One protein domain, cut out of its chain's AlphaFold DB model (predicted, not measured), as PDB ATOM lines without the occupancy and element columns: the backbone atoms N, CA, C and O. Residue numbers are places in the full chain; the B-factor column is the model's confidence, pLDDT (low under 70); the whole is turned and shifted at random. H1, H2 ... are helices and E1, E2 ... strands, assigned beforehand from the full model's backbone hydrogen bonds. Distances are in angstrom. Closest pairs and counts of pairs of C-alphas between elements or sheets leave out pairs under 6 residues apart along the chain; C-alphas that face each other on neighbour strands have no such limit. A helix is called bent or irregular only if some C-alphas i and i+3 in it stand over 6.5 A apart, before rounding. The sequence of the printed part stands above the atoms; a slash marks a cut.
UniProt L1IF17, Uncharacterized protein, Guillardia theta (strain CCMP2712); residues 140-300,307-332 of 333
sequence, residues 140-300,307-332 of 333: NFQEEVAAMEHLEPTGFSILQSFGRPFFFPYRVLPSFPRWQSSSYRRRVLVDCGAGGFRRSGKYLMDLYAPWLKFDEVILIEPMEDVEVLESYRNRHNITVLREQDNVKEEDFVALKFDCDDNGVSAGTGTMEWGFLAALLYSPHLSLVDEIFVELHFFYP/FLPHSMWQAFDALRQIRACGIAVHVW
ATOM      1  N   ASN A 140     -51.551  24.898  26.647       62.22
ATOM      2  CA  ASN A 140     -52.304  24.417  25.495       62.22
ATOM      3  C   ASN A 140     -51.468  23.614  24.478       62.22
ATOM      4  O   ASN A 140     -52.063  22.923  23.662       62.22
ATOM      5  N   PHE A 141     -50.138  23.738  24.461       72.00
ATOM      6  CA  PHE A 141     -49.272  22.990  23.535       72.00
ATOM      7  C   PHE A 141     -48.503  21.853  24.213       72.00
ATOM      8  O   PHE A 141     -48.037  20.938  23.540       72.00
ATOM      9  N   GLN A 142     -48.409  21.863  25.547       76.88
ATOM     10  CA  GLN A 142     -47.685  20.833  26.296       76.88
ATOM     11  C   GLN A 142     -48.290  19.441  26.094       76.88
ATOM     12  O   GLN A 142     -47.547  18.469  26.038       76.88
ATOM     13  N   GLU A 143     -49.614  19.338  25.954       80.19
ATOM     14  CA  GLU A 143     -50.292  18.062  25.694       80.19
ATOM     15  C   GLU A 143     -49.942  17.494  24.311       80.19
ATOM     16  O   GLU A 143     -49.682  16.300  24.187       80.19
ATOM     17  N   GLU A 144     -49.882  18.343  23.281       82.19
ATOM     18  CA  GLU A 144     -49.509  17.935  21.919       82.19
ATOM     19  C   GLU A 144     -48.031  17.525  21.859       82.19
ATOM     20  O   GLU A 144     -47.714  16.457  21.342       82.19
ATOM     21  N   VAL A 145     -47.141  18.307  22.481       79.75
ATOM     22  CA  VAL A 145     -45.709  17.982  22.605       79.75
ATOM     23  C   VAL A 145     -45.489  16.697  23.414       79.75
ATOM     24  O   VAL A 145     -44.634  15.882  23.070       79.75
ATOM     25  N   ALA A 146     -46.273  16.466  24.470       76.19
ATOM     26  CA  ALA A 146     -46.229  15.220  25.235       76.19
ATOM     27  C   ALA A 146     -46.764  14.016  24.441       76.19
ATOM     28  O   ALA A 146     -46.365  12.886  24.719       76.19
ATOM     29  N   ALA A 147     -47.642  14.251  23.461       79.50
ATOM     30  CA  ALA A 147     -48.205  13.240  22.566       79.50
ATOM     31  C   ALA A 147     -47.361  12.979  21.302       79.50
ATOM     32  O   ALA A 147     -47.775  12.186  20.445       79.50
ATOM     33  N   MET A 148     -46.213  13.650  21.159       80.69
ATOM     34  CA  MET A 148     -45.181  13.295  20.178       80.69
ATOM     35  C   MET A 148     -44.531  11.955  20.527       80.69
ATOM     36  O   MET A 148     -44.698  11.450  21.639       80.69
ATOM     37  N   GLU A 149     -43.780  11.366  19.593       71.50
ATOM     38  CA  GLU A 149     -43.123  10.077  19.826       71.50
ATOM     39  C   GLU A 149     -42.243  10.090  21.078       71.50
ATOM     40  O   GLU A 149     -41.684  11.121  21.455       71.50
ATOM     41  N   HIS A 150     -42.115   8.945  21.745       68.88
ATOM     42  CA  HIS A 150     -41.296   8.854  22.947       68.88
ATOM     43  C   HIS A 150     -39.836   9.217  22.647       68.88
ATOM     44  O   HIS A 150     -39.241   8.701  21.708       68.88
ATOM     45  N   LEU A 151     -39.249  10.064  23.500       67.88
ATOM     46  CA  LEU A 151     -37.822  10.403  23.444       67.88
ATOM     47  C   LEU A 151     -36.915   9.211  23.778       67.88
ATOM     48  O   LEU A 151     -35.728   9.255  23.495       67.88
ATOM     49  N   GLU A 152     -37.447   8.180  24.437       64.50
ATOM     50  CA  GLU A 152     -36.667   7.045  24.925       64.50
ATOM     51  C   GLU A 152     -36.168   6.124  23.794       64.50
ATOM     52  O   GLU A 152     -36.800   5.998  22.745       64.50
ATOM     53  N   PRO A 153     -35.039   5.423  24.009       52.09
ATOM     54  CA  PRO A 153     -34.238   4.789  22.962       52.09
ATOM     55  C   PRO A 153     -34.831   3.479  22.446       52.09
ATOM     56  O   PRO A 153     -34.128   2.734  21.759       52.09
ATOM     57  N   THR A 154     -36.082   3.168  22.790       51.75
ATOM     58  CA  THR A 154     -36.677   1.853  22.552       51.75
ATOM     59  C   THR A 154     -36.670   1.461  21.074       51.75
ATOM     60  O   THR A 154     -36.643   0.273  20.795       51.75
ATOM     61  N   GLY A 155     -36.606   2.425  20.145       45.28
ATOM     62  CA  GLY A 155     -36.378   2.164  18.714       45.28
ATOM     63  C   GLY A 155     -35.026   2.638  18.158       45.28
ATOM     64  O   GLY A 155     -34.497   2.035  17.230       45.28
ATOM     65  N   PHE A 156     -34.447   3.707  18.706       42.31
ATOM     66  CA  PHE A 156     -33.333   4.432  18.075       42.31
ATOM     67  C   PHE A 156     -31.987   3.705  18.173       42.31
ATOM     68  O   PHE A 156     -31.205   3.636  17.229       42.31
ATOM     69  N   SER A 157     -31.733   3.126  19.341       42.59
ATOM     70  CA  SER A 157     -30.408   2.648  19.727       42.59
ATOM     71  C   SER A 157     -30.077   1.231  19.243       42.59
ATOM     72  O   SER A 157     -28.917   0.885  19.040       42.59
ATOM     73  N   ILE A 158     -31.108   0.423  18.992       41.50
ATOM     74  CA  ILE A 158     -30.985  -0.969  18.540       41.50
ATOM     75  C   ILE A 158     -31.012  -1.063  17.001       41.50
ATOM     76  O   ILE A 158     -30.534  -2.037  16.426       41.50
ATOM     77  N   LEU A 159     -31.515  -0.041  16.297       41.53
ATOM     78  CA  LEU A 159     -31.534  -0.026  14.828       41.53
ATOM     79  C   LEU A 159     -30.234   0.477  14.195       41.53
ATOM     80  O   LEU A 159     -29.869  -0.014  13.124       41.53
ATOM     81  N   GLN A 160     -29.463   1.330  14.885       43.75
ATOM     82  CA  GLN A 160     -28.058   1.561  14.518       43.75
ATOM     83  C   GLN A 160     -27.263   0.241  14.489       43.75
ATOM     84  O   GLN A 160     -26.380   0.075  13.646       43.75
ATOM     85  N   SER A 161     -27.632  -0.751  15.313       39.75
ATOM     86  CA  SER A 161     -27.019  -2.089  15.324       39.75
ATOM     87  C   SER A 161     -27.234  -2.886  14.024       39.75
ATOM     88  O   SER A 161     -26.504  -3.845  13.779       39.75
ATOM     89  N   PHE A 162     -28.176  -2.486  13.159       43.09
ATOM     90  CA  PHE A 162     -28.383  -3.066  11.822       43.09
ATOM     91  C   PHE A 162     -27.708  -2.263  10.691       43.09
ATOM     92  O   PHE A 162     -27.917  -2.550   9.510       43.09
ATOM     93  N   GLY A 163     -26.871  -1.277  11.028       40.28
ATOM     94  CA  GLY A 163     -25.979  -0.600  10.085       40.28
ATOM     95  C   GLY A 163     -26.643   0.434   9.173       40.28
ATOM     96  O   GLY A 163     -26.054   0.795   8.151       40.28
ATOM     97  N   ARG A 164     -27.855   0.912   9.493       44.19
ATOM     98  CA  ARG A 164     -28.484   2.053   8.805       44.19
ATOM     99  C   ARG A 164     -29.211   2.959   9.803       44.19
ATOM    100  O   ARG A 164     -29.977   2.427  10.603       44.19
ATOM    101  N   PRO A 165     -29.041   4.292   9.731       48.09
ATOM    102  CA  PRO A 165     -29.897   5.213  10.468       48.09
ATOM    103  C   PRO A 165     -31.335   5.018   9.981       48.09
ATOM    104  O   PRO A 165     -31.633   5.158   8.791       48.09
ATOM    105  N   PHE A 166     -32.219   4.598  10.886       51.00
ATOM    106  CA  PHE A 166     -33.638   4.456  10.600       51.00
ATOM    107  C   PHE A 166     -34.356   5.671  11.167       51.00
ATOM    108  O   PHE A 166     -34.522   5.808  12.377       51.00
ATOM    109  N   PHE A 167     -34.780   6.557  10.276       53.81
ATOM    110  CA  PHE A 167     -35.609   7.686  10.646       53.81
ATOM    111  C   PHE A 167     -37.046   7.189  10.847       53.81
ATOM    112  O   PHE A 167     -37.817   7.099   9.884       53.81
ATOM    113  N   PHE A 168     -37.412   6.812  12.076       55.06
ATOM    114  CA  PHE A 168     -38.825   6.604  12.396       55.06
ATOM    115  C   PHE A 168     -39.611   7.868  12.026       55.06
ATOM    116  O   PHE A 168     -39.080   8.969  12.173       55.06
ATOM    117  N   PRO A 169     -40.853   7.746  11.526       60.22
ATOM    118  CA  PRO A 169     -41.648   8.923  11.232       60.22
ATOM    119  C   PRO A 169     -41.901   9.677  12.539       60.22
ATOM    120  O   PRO A 169     -42.691   9.234  13.374       60.22
ATOM    121  N   TYR A 170     -41.211  10.803  12.721       75.06
ATOM    122  CA  TYR A 170     -41.501  11.721  13.811       75.06
ATOM    123  C   TYR A 170     -42.919  12.243  13.646       75.06
ATOM    124  O   TYR A 170     -43.375  12.563  12.540       75.06
ATOM    125  N   ARG A 171     -43.624  12.362  14.761       85.25
ATOM    126  CA  ARG A 171     -44.888  13.068  14.804       85.25
ATOM    127  C   ARG A 171     -44.600  14.558  14.957       85.25
ATOM    128  O   ARG A 171     -44.544  15.081  16.064       85.25
ATOM    129  N   VAL A 172     -44.448  15.227  13.820       91.56
ATOM    130  CA  VAL A 172     -44.191  16.674  13.733       91.56
ATOM    131  C   VAL A 172     -45.405  17.495  14.187       91.56
ATOM    132  O   VAL A 172     -46.546  17.019  14.082       91.56
ATOM    133  N   LEU A 173     -45.211  18.735  14.653       91.81
ATOM    134  CA  LEU A 173     -46.297  19.622  15.110       91.81
ATOM    135  C   LEU A 173     -47.426  19.775  14.077       91.81
ATOM    136  O   LEU A 173     -48.596  19.645  14.447       91.81
ATOM    137  N   PRO A 174     -47.147  19.943  12.770       93.00
ATOM    138  CA  PRO A 174     -48.194  20.019  11.749       93.00
ATOM    139  C   PRO A 174     -49.090  18.776  11.640       93.00
ATOM    140  O   PRO A 174     -50.161  18.843  11.041       93.00
ATOM    141  N   SER A 175     -48.716  17.633  12.221       92.19
ATOM    142  CA  SER A 175     -49.591  16.454  12.254       92.19
ATOM    143  C   SER A 175     -50.815  16.627  13.165       92.19
ATOM    144  O   SER A 175     -51.785  15.874  13.047       92.19
ATOM    145  N   PHE A 176     -50.806  17.618  14.060       90.81
ATOM    146  CA  PHE A 176     -51.911  17.907  14.967       90.81
ATOM    147  C   PHE A 176     -52.914  18.882  14.317       90.81
ATOM    148  O   PHE A 176     -52.501  19.898  13.751       90.81
ATOM    149  N   PRO A 177     -54.241  18.639  14.417       89.56
ATOM    150  CA  PRO A 177     -55.256  19.452  13.732       89.56
ATOM    151  C   PRO A 177     -55.165  20.954  14.013       89.56
ATOM    152  O   PRO A 177     -55.410  21.774  13.129       89.56
ATOM    153  N   ARG A 178     -54.777  21.325  15.237       87.31
ATOM    154  CA  ARG A 178     -54.623  22.722  15.635       87.31
ATOM    155  C   ARG A 178     -53.569  23.443  14.795       87.31
ATOM    156  O   ARG A 178     -53.855  24.521  14.285       87.31
ATOM    157  N   TRP A 179     -52.406  22.828  14.592       88.12
ATOM    158  CA  TRP A 179     -51.310  23.388  13.798       88.12
ATOM    159  C   TRP A 179     -51.652  23.463  12.310       88.12
ATOM    160  O   TRP A 179     -51.280  24.422  11.641       88.12
ATOM    161  N   GLN A 180     -52.442  22.515  11.798       87.44
ATOM    162  CA  GLN A 180     -52.938  22.568  10.414       87.44
ATOM    163  C   GLN A 180     -53.871  23.761  10.178       87.44
ATOM    164  O   GLN A 180     -53.896  24.320   9.084       87.44
ATOM    165  N   SER A 181     -54.641  24.145  11.201       86.38
ATOM    166  CA  SER A 181     -55.583  25.268  11.136       86.38
ATOM    167  C   SER A 181     -54.956  26.642  11.404       86.38
ATOM    168  O   SER A 181     -55.601  27.662  11.159       86.38
ATOM    169  N   SER A 182     -53.718  26.685  11.899       87.31
ATOM    170  CA  SER A 182     -53.011  27.929  12.198       87.31
ATOM    171  C   SER A 182     -52.638  28.691  10.922       87.31
ATOM    172  O   SER A 182     -52.164  28.115   9.941       87.31
ATOM    173  N   SER A 183     -52.805  30.016  10.943       90.69
ATOM    174  CA  SER A 183     -52.305  30.888   9.879       90.69
ATOM    175  C   SER A 183     -50.895  31.370  10.214       90.69
ATOM    176  O   SER A 183     -50.725  32.232  11.076       90.69
ATOM    177  N   TYR A 184     -49.901  30.840   9.512       93.62
ATOM    178  CA  TYR A 184     -48.520  31.320   9.588       93.62
ATOM    179  C   TYR A 184     -48.257  32.338   8.483       93.62
ATOM    180  O   TYR A 184     -48.826  32.229   7.394       93.62
ATOM    181  N   ARG A 185     -47.376  33.311   8.738       95.00
ATOM    182  CA  ARG A 185     -46.919  34.256   7.708       95.00
ATOM    183  C   ARG A 185     -46.162  33.526   6.598       95.00
ATOM    184  O   ARG A 185     -46.387  33.799   5.422       95.00
ATOM    185  N   ARG A 186     -45.262  32.627   6.994       94.50
ATOM    186  CA  ARG A 186     -44.518  31.696   6.137       94.50
ATOM    187  C   ARG A 186     -44.087  30.479   6.949       94.50
ATOM    188  O   ARG A 186     -44.082  30.528   8.177       94.50
ATOM    189  N   ARG A 187     -43.720  29.404   6.264       95.44
ATOM    190  CA  ARG A 187     -43.200  28.161   6.843       95.44
ATOM    191  C   ARG A 187     -41.767  27.960   6.386       95.44
ATOM    192  O   ARG A 187     -41.520  27.853   5.183       95.44
ATOM    193  N   VAL A 188     -40.855  27.891   7.340       95.81
ATOM    194  CA  VAL A 188     -39.414  27.876   7.115       95.81
ATOM    195  C   VAL A 188     -38.826  26.588   7.680       95.81
ATOM    196  O   VAL A 188     -39.086  26.229   8.828       95.81
ATOM    197  N   LEU A 189     -38.027  25.900   6.871       96.12
ATOM    198  CA  LEU A 189     -37.132  24.841   7.329       96.12
ATOM    199  C   LEU A 189     -35.708  25.392   7.352       96.12
ATOM    200  O   LEU A 189     -35.223  25.846   6.320       96.12
ATOM    201  N   VAL A 190     -35.040  25.331   8.499       95.31
ATOM    202  CA  VAL A 190     -33.616  25.652   8.646       95.31
ATOM    203  C   VAL A 190     -32.869  24.355   8.925       95.31
ATOM    204  O   VAL A 190     -33.098  23.727   9.953       95.31
ATOM    205  N   ASP A 191     -31.991  23.944   8.018       94.75
ATOM    206  CA  ASP A 191     -31.198  22.719   8.122       94.75
ATOM    207  C   ASP A 191     -29.710  23.065   8.252       94.75
ATOM    208  O   ASP A 191     -29.044  23.388   7.264       94.75
ATOM    209  N   CYS A 192     -29.209  23.040   9.488       92.62
ATOM    210  CA  CYS A 192     -27.804  23.245   9.816       92.62
ATOM    211  C   CYS A 192     -27.034  21.920   9.761       92.62
ATOM    212  O   CYS A 192     -27.387  20.966  10.461       92.62
ATOM    213  N   GLY A 193     -25.985  21.916   8.934       89.94
ATOM    214  CA  GLY A 193     -25.157  20.758   8.604       89.94
ATOM    215  C   GLY A 193     -25.944  19.733   7.805       89.94
ATOM    216  O   GLY A 193     -26.152  18.591   8.202       89.94
ATOM    217  N   ALA A 194     -26.441  20.170   6.649       89.06
ATOM    218  CA  ALA A 194     -27.306  19.343   5.818       89.06
ATOM    219  C   ALA A 194     -26.614  18.060   5.306       89.06
ATOM    220  O   ALA A 194     -27.285  17.108   4.898       89.06
ATOM    221  N   GLY A 195     -25.277  18.027   5.246       83.50
ATOM    222  CA  GLY A 195     -24.507  16.916   4.682       83.50
ATOM    223  C   GLY A 195     -24.847  16.664   3.207       83.50
ATOM    224  O   GLY A 195     -24.722  15.539   2.707       83.50
ATOM    225  N   GLY A 196     -25.338  17.703   2.522       84.94
ATOM    226  CA  GLY A 196     -25.942  17.656   1.191       84.94
ATOM    227  C   GLY A 196     -27.466  17.436   1.181       84.94
ATOM    228  O   GLY A 196     -28.058  16.805   2.048       84.94
ATOM    229  N   PHE A 197     -28.131  17.900   0.118       87.94
ATOM    230  CA  PHE A 197     -29.599  17.957   0.037       87.94
ATOM    231  C   PHE A 197     -30.301  16.602   0.216       87.94
ATOM    232  O   PHE A 197     -31.387  16.525   0.786       87.94
ATOM    233  N   ARG A 198     -29.707  15.516  -0.293       86.62
ATOM    234  CA  ARG A 198     -30.336  14.182  -0.319       86.62
ATOM    235  C   ARG A 198     -30.444  13.518   1.060       86.62
ATOM    236  O   ARG A 198     -31.072  12.463   1.136       86.62
ATOM    237  N   ARG A 199     -29.832  14.100   2.097       86.44
ATOM    238  CA  ARG A 199     -29.877  13.621   3.482       86.44
ATOM    239  C   ARG A 199     -31.004  14.314   4.253       86.44
ATOM    240  O   ARG A 199     -32.172  14.091   3.926       86.44
ATOM    241  N   SER A 200     -30.667  15.140   5.246       90.38
ATOM    242  CA  SER A 200     -31.621  15.771   6.160       90.38
ATOM    243  C   SER A 200     -32.619  16.655   5.429       90.38
ATOM    244  O   SER A 200     -33.819  16.482   5.624       90.38
ATOM    245  N   GLY A 201     -32.154  17.505   4.510       91.94
ATOM    246  CA  GLY A 201     -33.012  18.466   3.817       91.94
ATOM    247  C   GLY A 201     -34.171  17.789   3.088       91.94
ATOM    248  O   GLY A 201     -35.337  18.073   3.357       91.94
ATOM    249  N   LYS A 202     -33.874  16.820   2.213       93.38
ATOM    250  CA  LYS A 202     -34.904  16.034   1.522       93.38
ATOM    251  C   LYS A 202     -35.790  15.269   2.507       93.38
ATOM    252  O   LYS A 202     -37.006  15.255   2.322       93.38
ATOM    253  N   TYR A 203     -35.198  14.609   3.505       90.94
ATOM    254  CA  TYR A 203     -35.952  13.801   4.460       90.94
ATOM    255  C   TYR A 203     -36.969  14.643   5.237       90.94
ATOM    256  O   TYR A 203     -38.140  14.286   5.270       90.94
ATOM    257  N   LEU A 204     -36.553  15.782   5.793       93.19
ATOM    258  CA  LEU A 204     -37.423  16.685   6.547       93.19
ATOM    259  C   LEU A 204     -38.526  17.259   5.657       93.19
ATOM    260  O   LEU A 204     -39.689  17.291   6.045       93.19
ATOM    261  N   MET A 205     -38.215  17.638   4.419       94.50
ATOM    262  CA  MET A 205     -39.251  18.095   3.490       94.50
ATOM    263  C   MET A 205     -40.296  17.011   3.196       94.50
ATOM    264  O   MET A 205     -41.489  17.312   3.155       94.50
ATOM    265  N   ASP A 206     -39.868  15.763   3.004       93.00
ATOM    266  CA  ASP A 206     -40.775  14.639   2.758       93.00
ATOM    267  C   ASP A 206     -41.565  14.243   4.003       93.00
ATOM    268  O   ASP A 206     -42.746  13.919   3.888       93.00
ATOM    269  N   LEU A 207     -40.933  14.310   5.178       91.00
ATOM    270  CA  LEU A 207     -41.573  14.092   6.467       91.00
ATOM    271  C   LEU A 207     -42.750  15.055   6.620       91.00
ATOM    272  O   LEU A 207     -43.850  14.609   6.897       91.00
ATOM    273  N   TYR A 208     -42.557  16.350   6.362       94.38
ATOM    274  CA  TYR A 208     -43.596  17.366   6.554       94.38
ATOM    275  C   TYR A 208     -44.666  17.408   5.453       94.38
ATOM    276  O   TYR A 208     -45.786  17.853   5.718       94.38
ATOM    277  N   ALA A 209     -44.347  16.941   4.240       94.00
ATOM    278  CA  ALA A 209     -45.187  17.063   3.045       94.00
ATOM    279  C   ALA A 209     -46.667  16.635   3.196       94.00
ATOM    280  O   ALA A 209     -47.511  17.265   2.551       94.00
ATOM    281  N   PRO A 210     -47.034  15.614   4.003       93.62
ATOM    282  CA  PRO A 210     -48.436  15.239   4.206       93.62
ATOM    283  C   PRO A 210     -49.272  16.295   4.940       93.62
ATOM    284  O   PRO A 210     -50.495  16.298   4.810       93.62
ATOM    285  N   TRP A 211     -48.634  17.166   5.723       94.06
ATOM    286  CA  TRP A 211     -49.314  18.083   6.641       94.06
ATOM    287  C   TRP A 211     -49.092  19.546   6.290       94.06
ATOM    288  O   TRP A 211     -50.002  20.364   6.427       94.06
ATOM    289  N   LEU A 212     -47.893  19.889   5.821       93.94
ATOM    290  CA  LEU A 212     -47.601  21.218   5.319       93.94
ATOM    291  C   LEU A 212     -46.574  21.199   4.197       93.94
ATOM    292  O   LEU A 212     -45.840  20.243   3.967       93.94
ATOM    293  N   LYS A 213     -46.507  22.334   3.511       94.12
ATOM    294  CA  LYS A 213     -45.461  22.652   2.550       94.12
ATOM    295  C   LYS A 213     -44.656  23.826   3.096       94.12
ATOM    296  O   LYS A 213     -45.268  24.837   3.440       94.12
ATOM    297  N   PHE A 214     -43.332  23.689   3.144       95.19
ATOM    298  CA  PHE A 214     -42.428  24.801   3.439       95.19
ATOM    299  C   PHE A 214     -42.415  25.801   2.282       95.19
ATOM    300  O   PHE A 214     -42.270  25.400   1.118       95.19
ATOM    301  N   ASP A 215     -42.567  27.078   2.622       94.38
ATOM    302  CA  ASP A 215     -42.445  28.198   1.691       94.38
ATOM    303  C   ASP A 215     -40.972  28.458   1.375       94.38
ATOM    304  O   ASP A 215     -40.630  28.745   0.230       94.38
ATOM    305  N   GLU A 216     -40.111  28.278   2.377       93.94
ATOM    306  CA  GLU A 216     -38.676  28.518   2.315       93.94
ATOM    307  C   GLU A 216     -37.903  27.400   3.022       93.94
ATOM    308  O   GLU A 216     -38.314  26.908   4.076       93.94
ATOM    309  N   VAL A 217     -36.794  26.976   2.421       94.06
ATOM    310  CA  VAL A 217     -35.891  25.966   2.980       94.06
ATOM    311  C   VAL A 217     -34.470  26.493   2.899       94.06
ATOM    312  O   VAL A 217     -33.951  26.693   1.804       94.06
ATOM    313  N   ILE A 218     -33.853  26.681   4.055       93.12
ATOM    314  CA  ILE A 218     -32.522  27.245   4.220       93.12
ATOM    315  C   ILE A 218     -31.584  26.101   4.584       93.12
ATOM    316  O   ILE A 218     -31.685  25.524   5.666       93.12
ATOM    317  N   LEU A 219     -30.679  25.764   3.672       92.44
ATOM    318  CA  LEU A 219     -29.647  24.755   3.891       92.44
ATOM    319  C   LEU A 219     -28.340  25.463   4.254       92.44
ATOM    320  O   LEU A 219     -27.800  26.224   3.445       92.44
ATOM    321  N   ILE A 220     -27.834  25.207   5.457       90.56
ATOM    322  CA  ILE A 220     -26.562  25.736   5.951       90.56
ATOM    323  C   ILE A 220     -25.558  24.589   5.933       90.56
ATOM    324  O   ILE A 220     -25.607  23.683   6.760       90.56
ATOM    325  N   GLU A 221     -24.649  24.626   4.965       86.50
ATOM    326  CA  GLU A 221     -23.642  23.591   4.744       86.50
ATOM    327  C   GLU A 221     -22.299  24.260   4.408       86.50
ATOM    328  O   GLU A 221     -22.255  25.099   3.502       86.50
ATOM    329  N   PRO A 222     -21.207  23.956   5.138       76.62
ATOM    330  CA  PRO A 222     -19.887  24.500   4.832       76.62
ATOM    331  C   PRO A 222     -19.315  24.016   3.494       76.62
ATOM    332  O   PRO A 222     -18.512  24.747   2.908       76.62
ATOM    333  N   MET A 223     -19.695  22.827   3.010       72.06
ATOM    334  CA  MET A 223     -19.220  22.320   1.720       72.06
ATOM    335  C   MET A 223     -19.809  23.097   0.534       72.06
ATOM    336  O   MET A 223     -21.016  23.323   0.434       72.06
ATOM    337  N   GLU A 224     -18.932  23.483  -0.392       62.94
ATOM    338  CA  GLU A 224     -19.306  24.105  -1.660       62.94
ATOM    339  C   GLU A 224     -19.987  23.028  -2.536       62.94
ATOM    340  O   GLU A 224     -19.457  21.931  -2.679       62.94
ATOM    341  N   ASP A 225     -21.178  23.323  -3.069       72.31
ATOM    342  CA  ASP A 225     -21.989  22.476  -3.973       72.31
ATOM    343  C   ASP A 225     -23.005  21.494  -3.352       72.31
ATOM    344  O   ASP A 225     -23.064  20.301  -3.668       72.31
ATOM    345  N   VAL A 226     -23.948  22.019  -2.561       83.38
ATOM    346  CA  VAL A 226     -25.189  21.289  -2.242       83.38
ATOM    347  C   VAL A 226     -26.063  21.132  -3.502       83.38
ATOM    348  O   VAL A 226     -26.819  22.029  -3.888       83.38
ATOM    349  N   GLU A 227     -25.996  19.964  -4.147       89.81
ATOM    350  CA  GLU A 227     -26.838  19.623  -5.305       89.81
ATOM    351  C   GLU A 227     -28.299  19.381  -4.882       89.81
ATOM    352  O   GLU A 227     -28.708  18.278  -4.507       89.81
ATOM    353  N   VAL A 228     -29.116  20.430  -4.959       89.75
ATOM    354  CA  VAL A 228     -30.565  20.332  -4.747       89.75
ATOM    355  C   VAL A 228     -31.255  19.790  -6.000       89.75
ATOM    356  O   VAL A 228     -31.098  20.343  -7.091       89.75
ATOM    357  N   LEU A 229     -32.076  18.749  -5.822       90.44
ATOM    358  CA  LEU A 229     -32.864  18.129  -6.890       90.44
ATOM    359  C   LEU A 229     -33.833  19.126  -7.538       90.44
ATOM    360  O   LEU A 229     -34.603  19.796  -6.852       90.44
ATOM    361  N   GLU A 230     -33.886  19.123  -8.869       92.44
ATOM    362  CA  GLU A 230     -34.738  20.023  -9.656       92.44
ATOM    363  C   GLU A 230     -36.229  19.904  -9.294       92.44
ATOM    364  O   GLU A 230     -36.951  20.895  -9.194       92.44
ATOM    365  N   SER A 231     -36.704  18.690  -8.997       92.50
ATOM    366  CA  SER A 231     -38.085  18.466  -8.548       92.50
ATOM    367  C   SER A 231     -38.409  19.136  -7.208       92.50
ATOM    368  O   SER A 231     -39.576  19.402  -6.929       92.50
ATOM    369  N   TYR A 232     -37.411  19.407  -6.366       92.81
ATOM    370  CA  TYR A 232     -37.583  20.127  -5.104       92.81
ATOM    371  C   TYR A 232     -37.379  21.630  -5.281       92.81
ATOM    372  O   TYR A 232     -38.197  22.379  -4.753       92.81
ATOM    373  N   ARG A 233     -36.408  22.071  -6.096       90.62
ATOM    374  CA  ARG A 233     -36.253  23.493  -6.471       90.62
ATOM    375  C   ARG A 233     -37.533  24.072  -7.076       90.62
ATOM    376  O   ARG A 233     -37.940  25.170  -6.736       90.62
ATOM    377  N   ASN A 234     -38.210  23.299  -7.924       88.94
ATOM    378  CA  ASN A 234     -39.465  23.733  -8.544       88.94
ATOM    379  C   ASN A 234     -40.652  23.770  -7.572       88.94
ATOM    380  O   ASN A 234     -41.650  24.437  -7.835       88.94
ATOM    381  N   ARG A 235     -40.580  23.026  -6.462       86.75
ATOM    382  CA  ARG A 235     -41.659  22.968  -5.472       86.75
ATOM    383  C   ARG A 235     -41.442  23.945  -4.322       86.75
ATOM    384  O   ARG A 235     -42.440  24.406  -3.780       86.75
ATOM    385  N   HIS A 236     -40.205  24.264  -3.963       88.44
ATOM    386  CA  HIS A 236     -39.867  25.011  -2.753       88.44
ATOM    387  C   HIS A 236     -38.829  26.090  -3.054       88.44
ATOM    388  O   HIS A 236     -37.943  25.878  -3.879       88.44
ATOM    389  N   ASN A 237     -38.902  27.223  -2.352       88.94
ATOM    390  CA  ASN A 237     -37.838  28.217  -2.404       88.94
ATOM    391  C   ASN A 237     -36.663  27.728  -1.548       88.94
ATOM    392  O   ASN A 237     -36.651  27.926  -0.335       88.94
ATOM    393  N   ILE A 238     -35.732  27.003  -2.170       87.31
ATOM    394  CA  ILE A 238     -34.581  26.418  -1.477       87.31
ATOM    395  C   ILE A 238     -33.387  27.345  -1.646       87.31
ATOM    396  O   ILE A 238     -32.876  27.522  -2.756       87.31
ATOM    397  N   THR A 239     -32.932  27.900  -0.536       87.12
ATOM    398  CA  THR A 239     -31.756  28.749  -0.446       87.12
ATOM    399  C   THR A 239     -30.633  27.969   0.232       87.12
ATOM    400  O   THR A 239     -30.823  27.270   1.224       87.12
ATOM    401  N   VAL A 240     -29.436  28.043  -0.343       82.81
ATOM    402  CA  VAL A 240     -28.211  27.528   0.279       82.81
ATOM    403  C   VAL A 240     -27.452  28.768   0.721       82.81
ATOM    404  O   VAL A 240     -26.844  29.440  -0.113       82.81
ATOM    405  N   LEU A 241     -27.627  29.170   1.981       72.12
ATOM    406  CA  LEU A 241     -27.271  30.513   2.444       72.12
ATOM    407  C   LEU A 241     -26.140  30.529   3.473       72.12
ATOM    408  O   LEU A 241     -26.146  29.806   4.466       72.12
ATOM    409  N   ARG A 242     -25.227  31.480   3.232       51.16
ATOM    410  CA  ARG A 242     -24.449  32.226   4.226       51.16
ATOM    411  C   ARG A 242     -25.126  33.605   4.355       51.16
ATOM    412  O   ARG A 242     -24.992  34.386   3.425       51.16
ATOM    413  N   GLU A 243     -25.823  33.872   5.465       56.75
ATOM    414  CA  GLU A 243     -26.320  35.179   5.981       56.75
ATOM    415  C   GLU A 243     -27.839  35.346   6.199       56.75
ATOM    416  O   GLU A 243     -28.667  34.646   5.631       56.75
ATOM    417  N   GLN A 244     -28.132  36.260   7.134       55.41
ATOM    418  CA  GLN A 244     -29.299  36.383   8.013       55.41
ATOM    419  C   GLN A 244     -30.664  36.405   7.321       55.41
ATOM    420  O   GLN A 244     -31.003  37.342   6.598       55.41
ATOM    421  N   ASP A 245     -31.503  35.442   7.698       61.91
ATOM    422  CA  ASP A 245     -32.920  35.453   7.375       61.91
ATOM    423  C   ASP A 245     -33.751  36.240   8.393       61.91
ATOM    424  O   ASP A 245     -33.580  36.126   9.608       61.91
ATOM    425  N   ASN A 246     -34.715  37.016   7.889       82.94
ATOM    426  CA  ASN A 246     -35.662  37.810   8.685       82.94
ATOM    427  C   ASN A 246     -36.788  36.936   9.272       82.94
ATOM    428  O   ASN A 246     -37.973  37.164   8.984       82.94
ATOM    429  N   VAL A 247     -36.423  35.903  10.038       89.75
ATOM    430  CA  VAL A 247     -37.359  35.074  10.816       89.75
ATOM    431  C   VAL A 247     -38.100  35.939  11.830       89.75
ATOM    432  O   VAL A 247     -37.498  36.758  12.521       89.75
ATOM    433  N   LYS A 248     -39.425  35.788  11.868       92.94
ATOM    434  CA  LYS A 248     -40.325  36.500  12.779       92.94
ATOM    435  C   LYS A 248     -41.169  35.514  13.577       92.94
ATOM    436  O   LYS A 248     -41.360  34.389  13.139       92.94
ATOM    437  N   GLU A 249     -41.721  35.971  14.697       91.56
ATOM    438  CA  GLU A 249     -42.579  35.160  15.577       91.56
ATOM    439  C   GLU A 249     -43.860  34.649  14.893       91.56
ATOM    440  O   GLU A 249     -44.467  33.698  15.368       91.56
ATOM    441  N   GLU A 250     -44.297  35.259  13.784       94.38
ATOM    442  CA  GLU A 250     -45.463  34.785  13.022       94.38
ATOM    443  C   GLU A 250     -45.124  33.709  11.973       94.38
ATOM    444  O   GLU A 250     -46.015  33.235  11.257       94.38
ATOM    445  N   ASP A 251     -43.844  33.367  11.822       94.56
ATOM    446  CA  ASP A 251     -43.387  32.286  10.954       94.56
ATOM    447  C   ASP A 251     -43.534  30.945  11.682       94.56
ATOM    448  O   ASP A 251     -43.342  30.879  12.887       94.56
ATOM    449  N   PHE A 252     -43.836  29.874  10.946       95.19
ATOM    450  CA  PHE A 252     -43.597  28.520  11.443       95.19
ATOM    451  C   PHE A 252     -42.155  28.135  11.129       95.19
ATOM    452  O   PHE A 252     -41.769  28.194   9.955       95.19
ATOM    453  N   VAL A 253     -41.381  27.707  12.120       95.44
ATOM    454  CA  VAL A 253     -39.961  27.384  11.947       95.44
ATOM    455  C   VAL A 253     -39.634  26.003  12.496       95.44
ATOM    456  O   VAL A 253     -39.680  25.765  13.704       95.44
ATOM    457  N   ALA A 254     -39.224  25.118  11.588       96.38
ATOM    458  CA  ALA A 254     -38.564  23.861  11.919       96.38
ATOM    459  C   ALA A 254     -37.047  24.043  11.788       96.38
ATOM    460  O   ALA A 254     -36.552  24.406  10.720       96.38
ATOM    461  N   LEU A 255     -36.309  23.798  12.867       96.06
ATOM    462  CA  LEU A 255     -34.856  23.926  12.934       96.06
ATOM    463  C   LEU A 255     -34.224  22.552  13.132       96.06
ATOM    464  O   LEU A 255     -34.472  21.909  14.146       96.06
ATOM    465  N   LYS A 256     -33.352  22.131  12.220       95.81
ATOM    466  CA  LYS A 256     -32.476  20.974  12.399       95.81
ATOM    467  C   LYS A 256     -31.034  21.421  12.611       95.81
ATOM    468  O   LYS A 256     -30.564  22.319  11.916       95.81
ATOM    469  N   PHE A 257     -30.342  20.792  13.558       93.69
ATOM    470  CA  PHE A 257     -28.934  21.050  13.847       93.69
ATOM    471  C   PHE A 257     -28.153  19.749  14.077       93.69
ATOM    472  O   PHE A 257     -28.457  18.993  15.000       93.69
ATOM    473  N   ASP A 258     -27.159  19.519  13.227       90.94
ATOM    474  CA  ASP A 258     -26.204  18.400  13.250       90.94
ATOM    475  C   ASP A 258     -24.965  18.933  12.538       90.94
ATOM    476  O   ASP A 258     -24.973  19.116  11.326       90.94
ATOM    477  N   CYS A 259     -23.991  19.384  13.320       86.19
ATOM    478  CA  CYS A 259     -22.825  20.098  12.831       86.19
ATOM    479  C   CYS A 259     -21.608  19.661  13.645       86.19
ATOM    480  O   CYS A 259     -21.421  20.085  14.791       86.19
ATOM    481  N   ASP A 260     -20.711  18.937  12.992       79.00
ATOM    482  CA  ASP A 260     -19.428  18.556  13.566       79.00
ATOM    483  C   ASP A 260     -18.407  19.707  13.552       79.00
ATOM    484  O   ASP A 260     -18.417  20.592  12.686       79.00
ATOM    485  N   ASP A 261     -17.462  19.677  14.497       70.12
ATOM    486  CA  ASP A 261     -16.254  20.499  14.414       70.12
ATOM    487  C   ASP A 261     -15.336  19.918  13.325       70.12
ATOM    488  O   ASP A 261     -14.616  18.941  13.535       70.12
ATOM    489  N   ASN A 262     -15.376  20.513  12.129       57.94
ATOM    490  CA  ASN A 262     -14.674  20.075  10.912       57.94
ATOM    491  C   ASN A 262     -13.125  20.065  10.997       57.94
ATOM    492  O   ASN A 262     -12.448  19.988   9.968       57.94
ATOM    493  N   GLY A 263     -12.531  20.195  12.183       51.25
ATOM    494  CA  GLY A 263     -11.104  20.460  12.355       51.25
ATOM    495  C   GLY A 263     -10.241  19.298  12.831       51.25
ATOM    496  O   GLY A 263      -9.027  19.336  12.622       51.25
ATOM    497  N   VAL A 264     -10.792  18.283  13.498       44.56
ATOM    498  CA  VAL A 264      -9.955  17.311  14.209       44.56
ATOM    499  C   VAL A 264     -10.585  15.920  14.097       44.56
ATOM    500  O   VAL A 264     -11.791  15.750  14.091       44.56
ATOM    501  N   SER A 265      -9.739  14.921  13.867       43.81
ATOM    502  CA  SER A 265     -10.044  13.489  13.726       43.81
ATOM    503  C   SER A 265     -11.321  12.990  14.419       43.81
ATOM    504  O   SER A 265     -11.546  13.336  15.576       43.81
ATOM    505  N   ALA A 266     -12.052  12.083  13.750       46.72
ATOM    506  CA  ALA A 266     -13.156  11.286  14.302       46.72
ATOM    507  C   ALA A 266     -12.974  11.026  15.810       46.72
ATOM    508  O   ALA A 266     -12.082  10.276  16.210       46.72
ATOM    509  N   GLY A 267     -13.771  11.713  16.633       48.94
ATOM    510  CA  GLY A 267     -13.628  11.718  18.090       48.94
ATOM    511  C   GLY A 267     -13.451  13.095  18.734       48.94
ATOM    512  O   GLY A 267     -13.388  13.159  19.960       48.94
ATOM    513  N   THR A 268     -13.386  14.192  17.975       51.41
ATOM    514  CA  THR A 268     -13.544  15.527  18.567       51.41
ATOM    515  C   THR A 268     -15.000  15.896  18.740       51.41
ATOM    516  O   THR A 268     -15.850  15.485  17.959       51.41
ATOM    517  N   GLY A 269     -15.272  16.586  19.848       61.72
ATOM    518  CA  GLY A 269     -16.620  16.864  20.316       61.72
ATOM    519  C   GLY A 269     -17.474  17.557  19.264       61.72
ATOM    520  O   GLY A 269     -16.987  18.323  18.436       61.72
ATOM    521  N   THR A 270     -18.757  17.269  19.332       73.38
ATOM    522  CA  THR A 270     -19.736  17.682  18.341       73.38
ATOM    523  C   THR A 270     -20.412  18.956  18.851       73.38
ATOM    524  O   THR A 270     -20.443  19.214  20.066       73.38
ATOM    525  N   MET A 271     -20.846  19.852  17.959       83.25
ATOM    526  CA  MET A 271     -21.247  21.201  18.385       83.25
ATOM    527  C   MET A 271     -22.687  21.265  18.898       83.25
ATOM    528  O   MET A 271     -23.089  22.288  19.456       83.25
ATOM    529  N   GLU A 272     -23.471  20.198  18.759       87.75
ATOM    530  CA  GLU A 272     -24.913  20.171  19.020       87.75
ATOM    531  C   GLU A 272     -25.220  20.397  20.493       87.75
ATOM    532  O   GLU A 272     -26.156  21.122  20.818       87.75
ATOM    533  N   TRP A 273     -24.395  19.872  21.399       85.19
ATOM    534  CA  TRP A 273     -24.549  20.110  22.835       85.19
ATOM    535  C   TRP A 273     -24.367  21.582  23.208       85.19
ATOM    536  O   TRP A 273     -25.165  22.148  23.963       85.19
ATOM    537  N   GLY A 274     -23.322  22.212  22.666       84.62
ATOM    538  CA  GLY A 274     -23.030  23.626  22.883       84.62
ATOM    539  C   GLY A 274     -24.069  24.529  22.222       84.62
ATOM    540  O   GLY A 274     -24.544  25.481  22.843       84.62
ATOM    541  N   PHE A 275     -24.471  24.195  20.995       89.19
ATOM    542  CA  PHE A 275     -25.521  24.886  20.260       89.19
ATOM    543  C   PHE A 275     -26.858  24.808  20.987       89.19
ATOM    544  O   PHE A 275     -27.480  25.841  21.215       89.19
ATOM    545  N   LEU A 276     -27.278  23.612  21.405       89.62
ATOM    546  CA  LEU A 276     -28.530  23.413  22.124       89.62
ATOM    547  C   LEU A 276     -28.530  24.224  23.419       89.62
ATOM    548  O   LEU A 276     -29.487  24.943  23.690       89.62
ATOM    549  N   ALA A 277     -27.434  24.190  24.181       87.06
ATOM    550  CA  ALA A 277     -27.290  25.032  25.361       87.06
ATOM    551  C   ALA A 277     -27.449  26.521  25.009       87.06
ATOM    552  O   ALA A 277     -28.270  27.208  25.616       87.06
ATOM    553  N   ALA A 278     -26.715  27.018  24.012       87.12
ATOM    554  CA  ALA A 278     -26.773  28.415  23.590       87.12
ATOM    555  C   ALA A 278     -28.178  28.829  23.120       87.12
ATOM    556  O   ALA A 278     -28.664  29.889  23.515       87.12
ATOM    557  N   LEU A 279     -28.850  27.981  22.339       88.81
ATOM    558  CA  LEU A 279     -30.210  28.191  21.858       88.81
ATOM    559  C   LEU A 279     -31.201  28.279  23.025       88.81
ATOM    560  O   LEU A 279     -32.001  29.208  23.066       88.81
ATOM    561  N   LEU A 280     -31.099  27.393  24.020       86.88
ATOM    562  CA  LEU A 280     -31.983  27.396  25.194       86.88
ATOM    563  C   LEU A 280     -31.835  28.637  26.089       86.88
ATOM    564  O   LEU A 280     -32.764  28.978  26.824       86.88
ATOM    565  N   TYR A 281     -30.690  29.322  26.036       85.31
ATOM    566  CA  TYR A 281     -30.472  30.607  26.718       85.31
ATOM    567  C   TYR A 281     -30.693  31.823  25.808       85.31
ATOM    568  O   TYR A 281     -30.646  32.963  26.279       85.31
ATOM    569  N   SER A 282     -30.934  31.601  24.517       85.81
ATOM    570  CA  SER A 282     -31.099  32.647  23.518       85.81
ATOM    571  C   SER A 282     -32.537  33.168  23.507       85.81
ATOM    572  O   SER A 282     -33.479  32.375  23.560       85.81
ATOM    573  N   PRO A 283     -32.757  34.488  23.351       85.50
ATOM    574  CA  PRO A 283     -34.098  35.013  23.098       85.50
ATOM    575  C   PRO A 283     -34.685  34.488  21.779       85.50
ATOM    576  O   PRO A 283     -35.897  34.454  21.635       85.50
ATOM    577  N   HIS A 284     -33.844  34.035  20.845       88.81
ATOM    578  CA  HIS A 284     -34.271  33.515  19.545       88.81
ATOM    579  C   HIS A 284     -34.985  32.161  19.631       88.81
ATOM    580  O   HIS A 284     -35.561  31.731  18.639       88.81
ATOM    581  N   LEU A 285     -34.989  31.493  20.790       88.88
ATOM    582  CA  LEU A 285     -35.769  30.270  20.982       88.88
ATOM    583  C   LEU A 285     -37.267  30.492  20.729       88.88
ATOM    584  O   LEU A 285     -37.940  29.576  20.281       88.88
ATOM    585  N   SER A 286     -37.788  31.703  20.974       87.81
ATOM    586  CA  SER A 286     -39.191  32.032  20.680       87.81
ATOM    587  C   SER A 286     -39.523  32.055  19.188       87.81
ATOM    588  O   SER A 286     -40.698  32.103  18.843       87.81
ATOM    589  N   LEU A 287     -38.511  32.034  18.317       90.81
ATOM    590  CA  LEU A 287     -38.668  31.999  16.866       90.81
ATOM    591  C   LEU A 287     -38.699  30.572  16.308       90.81
ATOM    592  O   LEU A 287     -38.781  30.423  15.095       90.81
ATOM    593  N   VAL A 288     -38.546  29.544  17.147       92.31
ATOM    594  CA  VAL A 288     -38.450  28.145  16.719       92.31
ATOM    595  C   VAL A 288     -39.614  27.357  17.305       92.31
ATOM    596  O   VAL A 288     -39.725  27.231  18.523       92.31
ATOM    597  N   ASP A 289     -40.462  26.804  16.441       93.31
ATOM    598  CA  ASP A 289     -41.586  25.963  16.859       93.31
ATOM    599  C   ASP A 289     -41.137  24.525  17.134       93.31
ATOM    600  O   ASP A 289     -41.588  23.901  18.096       93.31
ATOM    601  N   GLU A 290     -40.241  24.001  16.292       94.56
ATOM    602  CA  GLU A 290     -39.840  22.595  16.306       94.56
ATOM    603  C   GLU A 290     -38.334  22.429  16.078       94.56
ATOM    604  O   GLU A 290     -37.758  23.044  15.179       94.56
ATOM    605  N   ILE A 291     -37.690  21.592  16.896       94.88
ATOM    606  CA  ILE A 291     -36.240  21.360  16.881       94.88
ATOM    607  C   ILE A 291     -35.940  19.892  16.550       94.88
ATOM    608  O   ILE A 291     -36.456  18.988  17.198       94.88
ATOM    609  N   PHE A 292     -35.026  19.646  15.619       94.19
ATOM    610  CA  PHE A 292     -34.364  18.361  15.392       94.19
ATOM    611  C   PHE A 292     -32.890  18.524  15.750       94.19
ATOM    612  O   PHE A 292     -32.231  19.432  15.248       94.19
ATOM    613  N   VAL A 293     -32.358  17.678  16.625       92.44
ATOM    614  CA  VAL A 293     -30.965  17.808  17.071       92.44
ATOM    615  C   VAL A 293     -30.284  16.450  17.176       92.44
ATOM    616  O   VAL A 293     -30.832  15.527  17.783       92.44
ATOM    617  N   GLU A 294     -29.093  16.325  16.595       88.75
ATOM    618  CA  GLU A 294     -28.267  15.115  16.689       88.75
ATOM    619  C   GLU A 294     -27.360  15.209  17.905       88.75
ATOM    620  O   GLU A 294     -26.222  15.660  17.852       88.75
ATOM    621  N   LEU A 295     -27.881  14.827  19.064       84.88
ATOM    622  CA  LEU A 295     -27.031  14.754  20.243       84.88
ATOM    623  C   LEU A 295     -26.187  13.488  20.147       84.88
ATOM    624  O   LEU A 295     -26.694  12.397  20.392       84.88
ATOM    625  N   HIS A 296     -24.896  13.613  19.847       79.00
ATOM    626  CA  HIS A 296     -23.991  12.477  19.994       79.00
ATOM    627  C   HIS A 296     -23.763  12.174  21.469       79.00
ATOM    628  O   HIS A 296     -23.374  13.030  22.269       79.00
ATOM    629  N   PHE A 297     -24.012  10.929  21.847       73.81
ATOM    630  CA  PHE A 297     -23.865  10.450  23.209       73.81
ATOM    631  C   PHE A 297     -23.407   8.998  23.233       73.81
ATOM    632  O   PHE A 297     -23.503   8.251  22.263       73.81
ATOM    633  N   PHE A 298     -22.941   8.583  24.396       68.69
ATOM    634  CA  PHE A 298     -22.562   7.216  24.684       68.69
ATOM    635  C   PHE A 298     -23.787   6.329  25.014       68.69
ATOM    636  O   PHE A 298     -24.586   6.680  25.888       68.69
ATOM    637  N   TYR A 299     -23.910   5.167  24.356       58.31
ATOM    638  CA  TYR A 299     -24.907   4.098  24.593       58.31
ATOM    639  C   TYR A 299     -24.186   2.727  24.607       58.31
ATOM    640  O   TYR A 299     -23.200   2.612  23.878       58.31
ATOM    641  N   PRO A 300     -24.545   1.740  25.466       52.38
ATOM    642  CA  PRO A 300     -23.577   0.919  26.190       52.38
ATOM    643  C   PRO A 300     -22.492   0.293  25.307       52.38
ATOM    644  O   PRO A 300     -22.745  -0.337  24.280       52.38
ATOM    645  N   PHE A 307     -14.780   8.804  22.529       57.22
ATOM    646  CA  PHE A 307     -14.526  10.031  23.308       57.22
ATOM    647  C   PHE A 307     -15.770  10.929  23.502       57.22
ATOM    648  O   PHE A 307     -15.666  12.154  23.479       57.22
ATOM    649  N   LEU A 308     -16.964  10.353  23.680       65.69
ATOM    650  CA  LEU A 308     -18.188  11.142  23.855       65.69
ATOM    651  C   LEU A 308     -18.367  11.537  25.333       65.69
ATOM    652  O   LEU A 308     -18.426  10.656  26.192       65.69
ATOM    653  N   PRO A 309     -18.465  12.842  25.660       69.62
ATOM    654  CA  PRO A 309     -18.509  13.317  27.046       69.62
ATOM    655  C   PRO A 309     -19.875  13.131  27.719       69.62
ATOM    656  O   PRO A 309     -19.981  13.294  28.935       69.62
ATOM    657  N   HIS A 310     -20.916  12.813  26.943       75.88
ATOM    658  CA  HIS A 310     -22.291  12.726  27.420       75.88
ATOM    659  C   HIS A 310     -22.852  11.314  27.301       75.88
ATOM    660  O   HIS A 310     -22.616  10.622  26.311       75.88
ATOM    661  N   SER A 311     -23.629  10.890  28.298       75.19
ATOM    662  CA  SER A 311     -24.387   9.640  28.220       75.19
ATOM    663  C   SER A 311     -25.714   9.844  27.491       75.19
ATOM    664  O   SER A 311     -26.281  10.938  27.480       75.19
ATOM    665  N   MET A 312     -26.258   8.770  26.923       77.00
ATOM    666  CA  MET A 312     -27.605   8.773  26.348       77.00
ATOM    667  C   MET A 312     -28.654   9.303  27.337       77.00
ATOM    668  O   MET A 312     -29.573  10.028  26.962       77.00
ATOM    669  N   TRP A 313     -28.507   8.975  28.620       75.88
ATOM    670  CA  TRP A 313     -29.427   9.428  29.660       75.88
ATOM    671  C   TRP A 313     -29.421  10.943  29.812       75.88
ATOM    672  O   TRP A 313     -30.481  11.558  29.890       75.88
ATOM    673  N   GLN A 314     -28.238  11.554  29.765       80.50
ATOM    674  CA  GLN A 314     -28.104  13.004  29.779       80.50
ATOM    675  C   GLN A 314     -28.775  13.653  28.563       80.50
ATOM    676  O   GLN A 314     -29.394  14.707  28.710       80.50
ATOM    677  N   ALA A 315     -28.714  13.017  27.388       83.50
ATOM    678  CA  ALA A 315     -29.376  13.515  26.182       83.50
ATOM    679  C   ALA A 315     -30.897  13.469  26.326       83.50
ATOM    680  O   ALA A 315     -31.576  14.469  26.106       83.50
ATOM    681  N   PHE A 316     -31.456  12.352  26.784       83.56
ATOM    682  CA  PHE A 316     -32.901  12.268  26.984       83.56
ATOM    683  C   PHE A 316     -33.403  13.147  28.117       83.56
ATOM    684  O   PHE A 316     -34.486  13.714  27.998       83.56
ATOM    685  N   ASP A 317     -32.632  13.325  29.185       83.06
ATOM    686  CA  ASP A 317     -32.988  14.266  30.242       83.06
ATOM    687  C   ASP A 317     -33.005  15.708  29.735       83.06
ATOM    688  O   ASP A 317     -33.916  16.460  30.096       83.06
ATOM    689  N   ALA A 318     -32.063  16.088  28.866       85.69
ATOM    690  CA  ALA A 318     -32.075  17.376  28.180       85.69
ATOM    691  C   ALA A 318     -33.351  17.549  27.344       85.69
ATOM    692  O   ALA A 318     -34.087  18.521  27.503       85.69
ATOM    693  N   LEU A 319     -33.664  16.568  26.501       88.06
ATOM    694  CA  LEU A 319     -34.812  16.625  25.599       88.06
ATOM    695  C   LEU A 319     -36.150  16.624  26.353       88.06
ATOM    696  O   LEU A 319     -37.058  17.377  26.005       88.06
ATOM    697  N   ARG A 320     -36.274  15.842  27.433       84.56
ATOM    698  CA  ARG A 320     -37.462  15.841  28.306       84.56
ATOM    699  C   ARG A 320     -37.672  17.196  28.961       84.56
ATOM    700  O   ARG A 320     -38.804  17.663  29.045       84.56
ATOM    701  N   GLN A 321     -36.593  17.820  29.424       86.12
ATOM    702  CA  GLN A 321     -36.623  19.169  29.974       86.12
ATOM    703  C   GLN A 321     -37.164  20.165  28.937       86.12
ATOM    704  O   GLN A 321     -38.111  20.896  29.231       86.12
ATOM    705  N   ILE A 322     -36.645  20.136  27.711       87.81
ATOM    706  CA  ILE A 322     -37.099  21.004  26.614       87.81
ATOM    707  C   ILE A 322     -38.587  20.780  26.308       87.81
ATOM    708  O   ILE A 322     -39.361  21.739  26.265       87.81
ATOM    709  N   ARG A 323     -39.029  19.519  26.204       87.44
ATOM    710  CA  ARG A 323     -40.451  19.188  26.007       87.44
ATOM    711  C   ARG A 323     -41.334  19.633  27.169       87.44
ATOM    712  O   ARG A 323     -42.445  20.104  26.944       87.44
ATOM    713  N   ALA A 324     -40.854  19.546  28.409       83.56
ATOM    714  CA  ALA A 324     -41.575  20.055  29.576       83.56
ATOM    715  C   ALA A 324     -41.758  21.584  29.523       83.56
ATOM    716  O   ALA A 324     -42.759  22.102  30.023       83.56
ATOM    717  N   CYS A 325     -40.853  22.302  28.851       81.81
ATOM    718  CA  CYS A 325     -41.027  23.711  28.501       81.81
ATOM    719  C   CYS A 325     -41.990  23.948  27.325       81.81
ATOM    720  O   CYS A 325     -42.103  25.088  26.899       81.81
ATOM    721  N   GLY A 326     -42.682  22.930  26.801       85.00
ATOM    722  CA  GLY A 326     -43.637  23.062  25.695       85.00
ATOM    723  C   GLY A 326     -42.994  23.282  24.325       85.00
ATOM    724  O   GLY A 326     -43.678  23.739  23.417       85.00
ATOM    725  N   ILE A 327     -41.704  22.977  24.183       88.38
ATOM    726  CA  ILE A 327     -40.969  23.085  22.921       88.38
ATOM    727  C   ILE A 327     -40.940  21.703  22.272       88.38
ATOM    728  O   ILE A 327     -40.536  20.726  22.911       88.38
ATOM    729  N   ALA A 328     -41.365  21.613  21.014       91.81
ATOM    730  CA  ALA A 328     -41.254  20.378  20.259       91.81
ATOM    731  C   ALA A 328     -39.785  20.118  19.918       91.81
ATOM    732  O   ALA A 328     -39.124  20.939  19.286       91.81
ATOM    733  N   VAL A 329     -39.266  18.979  20.372       91.94
ATOM    734  CA  VAL A 329     -37.896  18.562  20.074       91.94
ATOM    735  C   VAL A 329     -37.840  17.078  19.739       91.94
ATOM    736  O   VAL A 329     -38.492  16.254  20.394       91.94
ATOM    737  N   HIS A 330     -37.035  16.755  18.734       90.00
ATOM    738  CA  HIS A 330     -36.833  15.439  18.152       90.00
ATOM    739  C   HIS A 330     -35.337  15.101  18.141       90.00
ATOM    740  O   HIS A 330     -34.490  15.962  17.895       90.00
ATOM    741  N   VAL A 331     -35.012  13.834  18.405       85.69
ATOM    742  CA  VAL A 331     -33.646  13.308  18.255       85.69
ATOM    743  C   VAL A 331     -33.386  13.111  16.768       85.69
ATOM    744  O   VAL A 331     -34.140  12.370  16.151       85.69
ATOM    745  N   TRP A 332     -32.357  13.724  16.191       85.81
ATOM    746  CA  TRP A 332     -31.902  13.438  14.824       85.81
ATOM    747  C   TRP A 332     -30.882  12.270  14.833       85.81
ATOM    748  O   TRP A 332     -30.112  12.205  15.794       85.81
TER     749      TRP A 332
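Overview. This is residues 140 to 300 and 307 to 332 of the 333 residues of an uncharacterized protein of Guillardia theta (strain CCMP2712) (UniProt L1IF17). A single twisted sheet of six parallel strands, in the order E3 E2 E1 E4 E5 E6, makes the core, with H4 over one face and H8 over the opposite face at the E6 edge. H1 packs on the last residues of H8, H6 and H7 graze the sheet, and H2, H3 and H5 lie off it. The printed part has 187 residues, with eight named helices and six named strands in the order H1 H2 H3 E1 H4 E2 H5 E3 E4 H6 H7 E5 H8 E6. The class is mixed, helices and strands, with under half of the residues in named elements; the whole is compact, radius of gyration of the C-alphas 16.3 A, spans 44 by 42 by 35 A.

Arrangement. Begin at E1, residues 187 to 192, parallel to E4, residues 252 to 257: N 190 and O 254 are within hydrogen-bond range at 2.8 A. E2, residues 216 to 220, also neighbours E1, with N 218 and O 189 at 2.8 A; edge strand E3, residues 237 to 240, follows, with N 239 and O 217 at 2.8 A. Beyond E4 find E5, residues 290 to 293, N 292 and O 255 at 2.8 A, then edge strand E6, residues 328 to 331, N 330 and O 291 at 2.8 A. H4, residues 200 to 208, has a height over the sheet of 8.9 A and lies over E1, only just not over E4, on which 2 of its C-alphas fall; its closest C-alphas to E1 are those of Gly 201 and Asp 191, 6.3 A. On the opposite face H8, residues 312 to 324, runs along E6 at 0 degrees on the local plane, fitted to 6 C-alphas, only just enough; its closest C-alpha pair with E6 is Arg 323 and Val 329, 6.5 A. H1, residues 140 to 146, only grazes the sheet and touches residues 323 to 324 of H8 at a shallow tilt of 20 degrees, opposite ways; their closest C-alphas, of Val 145 and Arg 323, are 6.4 A apart. H6, residues 272 to 281, and H7, residues 283 to 287, only graze the sheet. H5, residues 230 to 233, H3, residues 177 to 181, and H2, residues 156 to 162, are not on it. Three strand-helix-strand units, parallel neighbours joined through helices, have right-handed crossovers: E1, H4, E2; E2, H5, E3; and E4, H6 H7, E5. Every O i to N i+4 pair is within range in H3, H4, H6 and H8, against 2 of 3 in H1, 0 of 3 in H2 and 0 of 1 in H7, where O i to N i+3 pairs within range number 2 of 4 in H2 and 2 of 2 in H7; H5 is too short for such a pair.

Along the chain. Find C-alpha 140 at (-52.304, 24.417, 25.495), where H1 begins; it is only just irregular, C-alphas 140 and 143 being 6.7 A apart. H8 runs 18.2 A from C-alpha 312 at (-27.605, 8.773, 26.348); E4 spans 16.6 A, E1 16.4 A and H6 14.1 A. E6 ends at C-alpha 331, (-33.646, 13.308, 18.255).

Size, cuts and confidence. The C-alphas farthest apart are those of Ser 181 and Ser 265, 47.1 A. Residues 301 to 306 are not printed, and C-alphas 300 and 307 are 13.2 A apart across the cut. The long links are H2 to H3, E3 to E4 and E4 to H6. Mean pLDDT of the printed part is 80.3; look for low values at residues 150 to 169 and 262 to 269, among others.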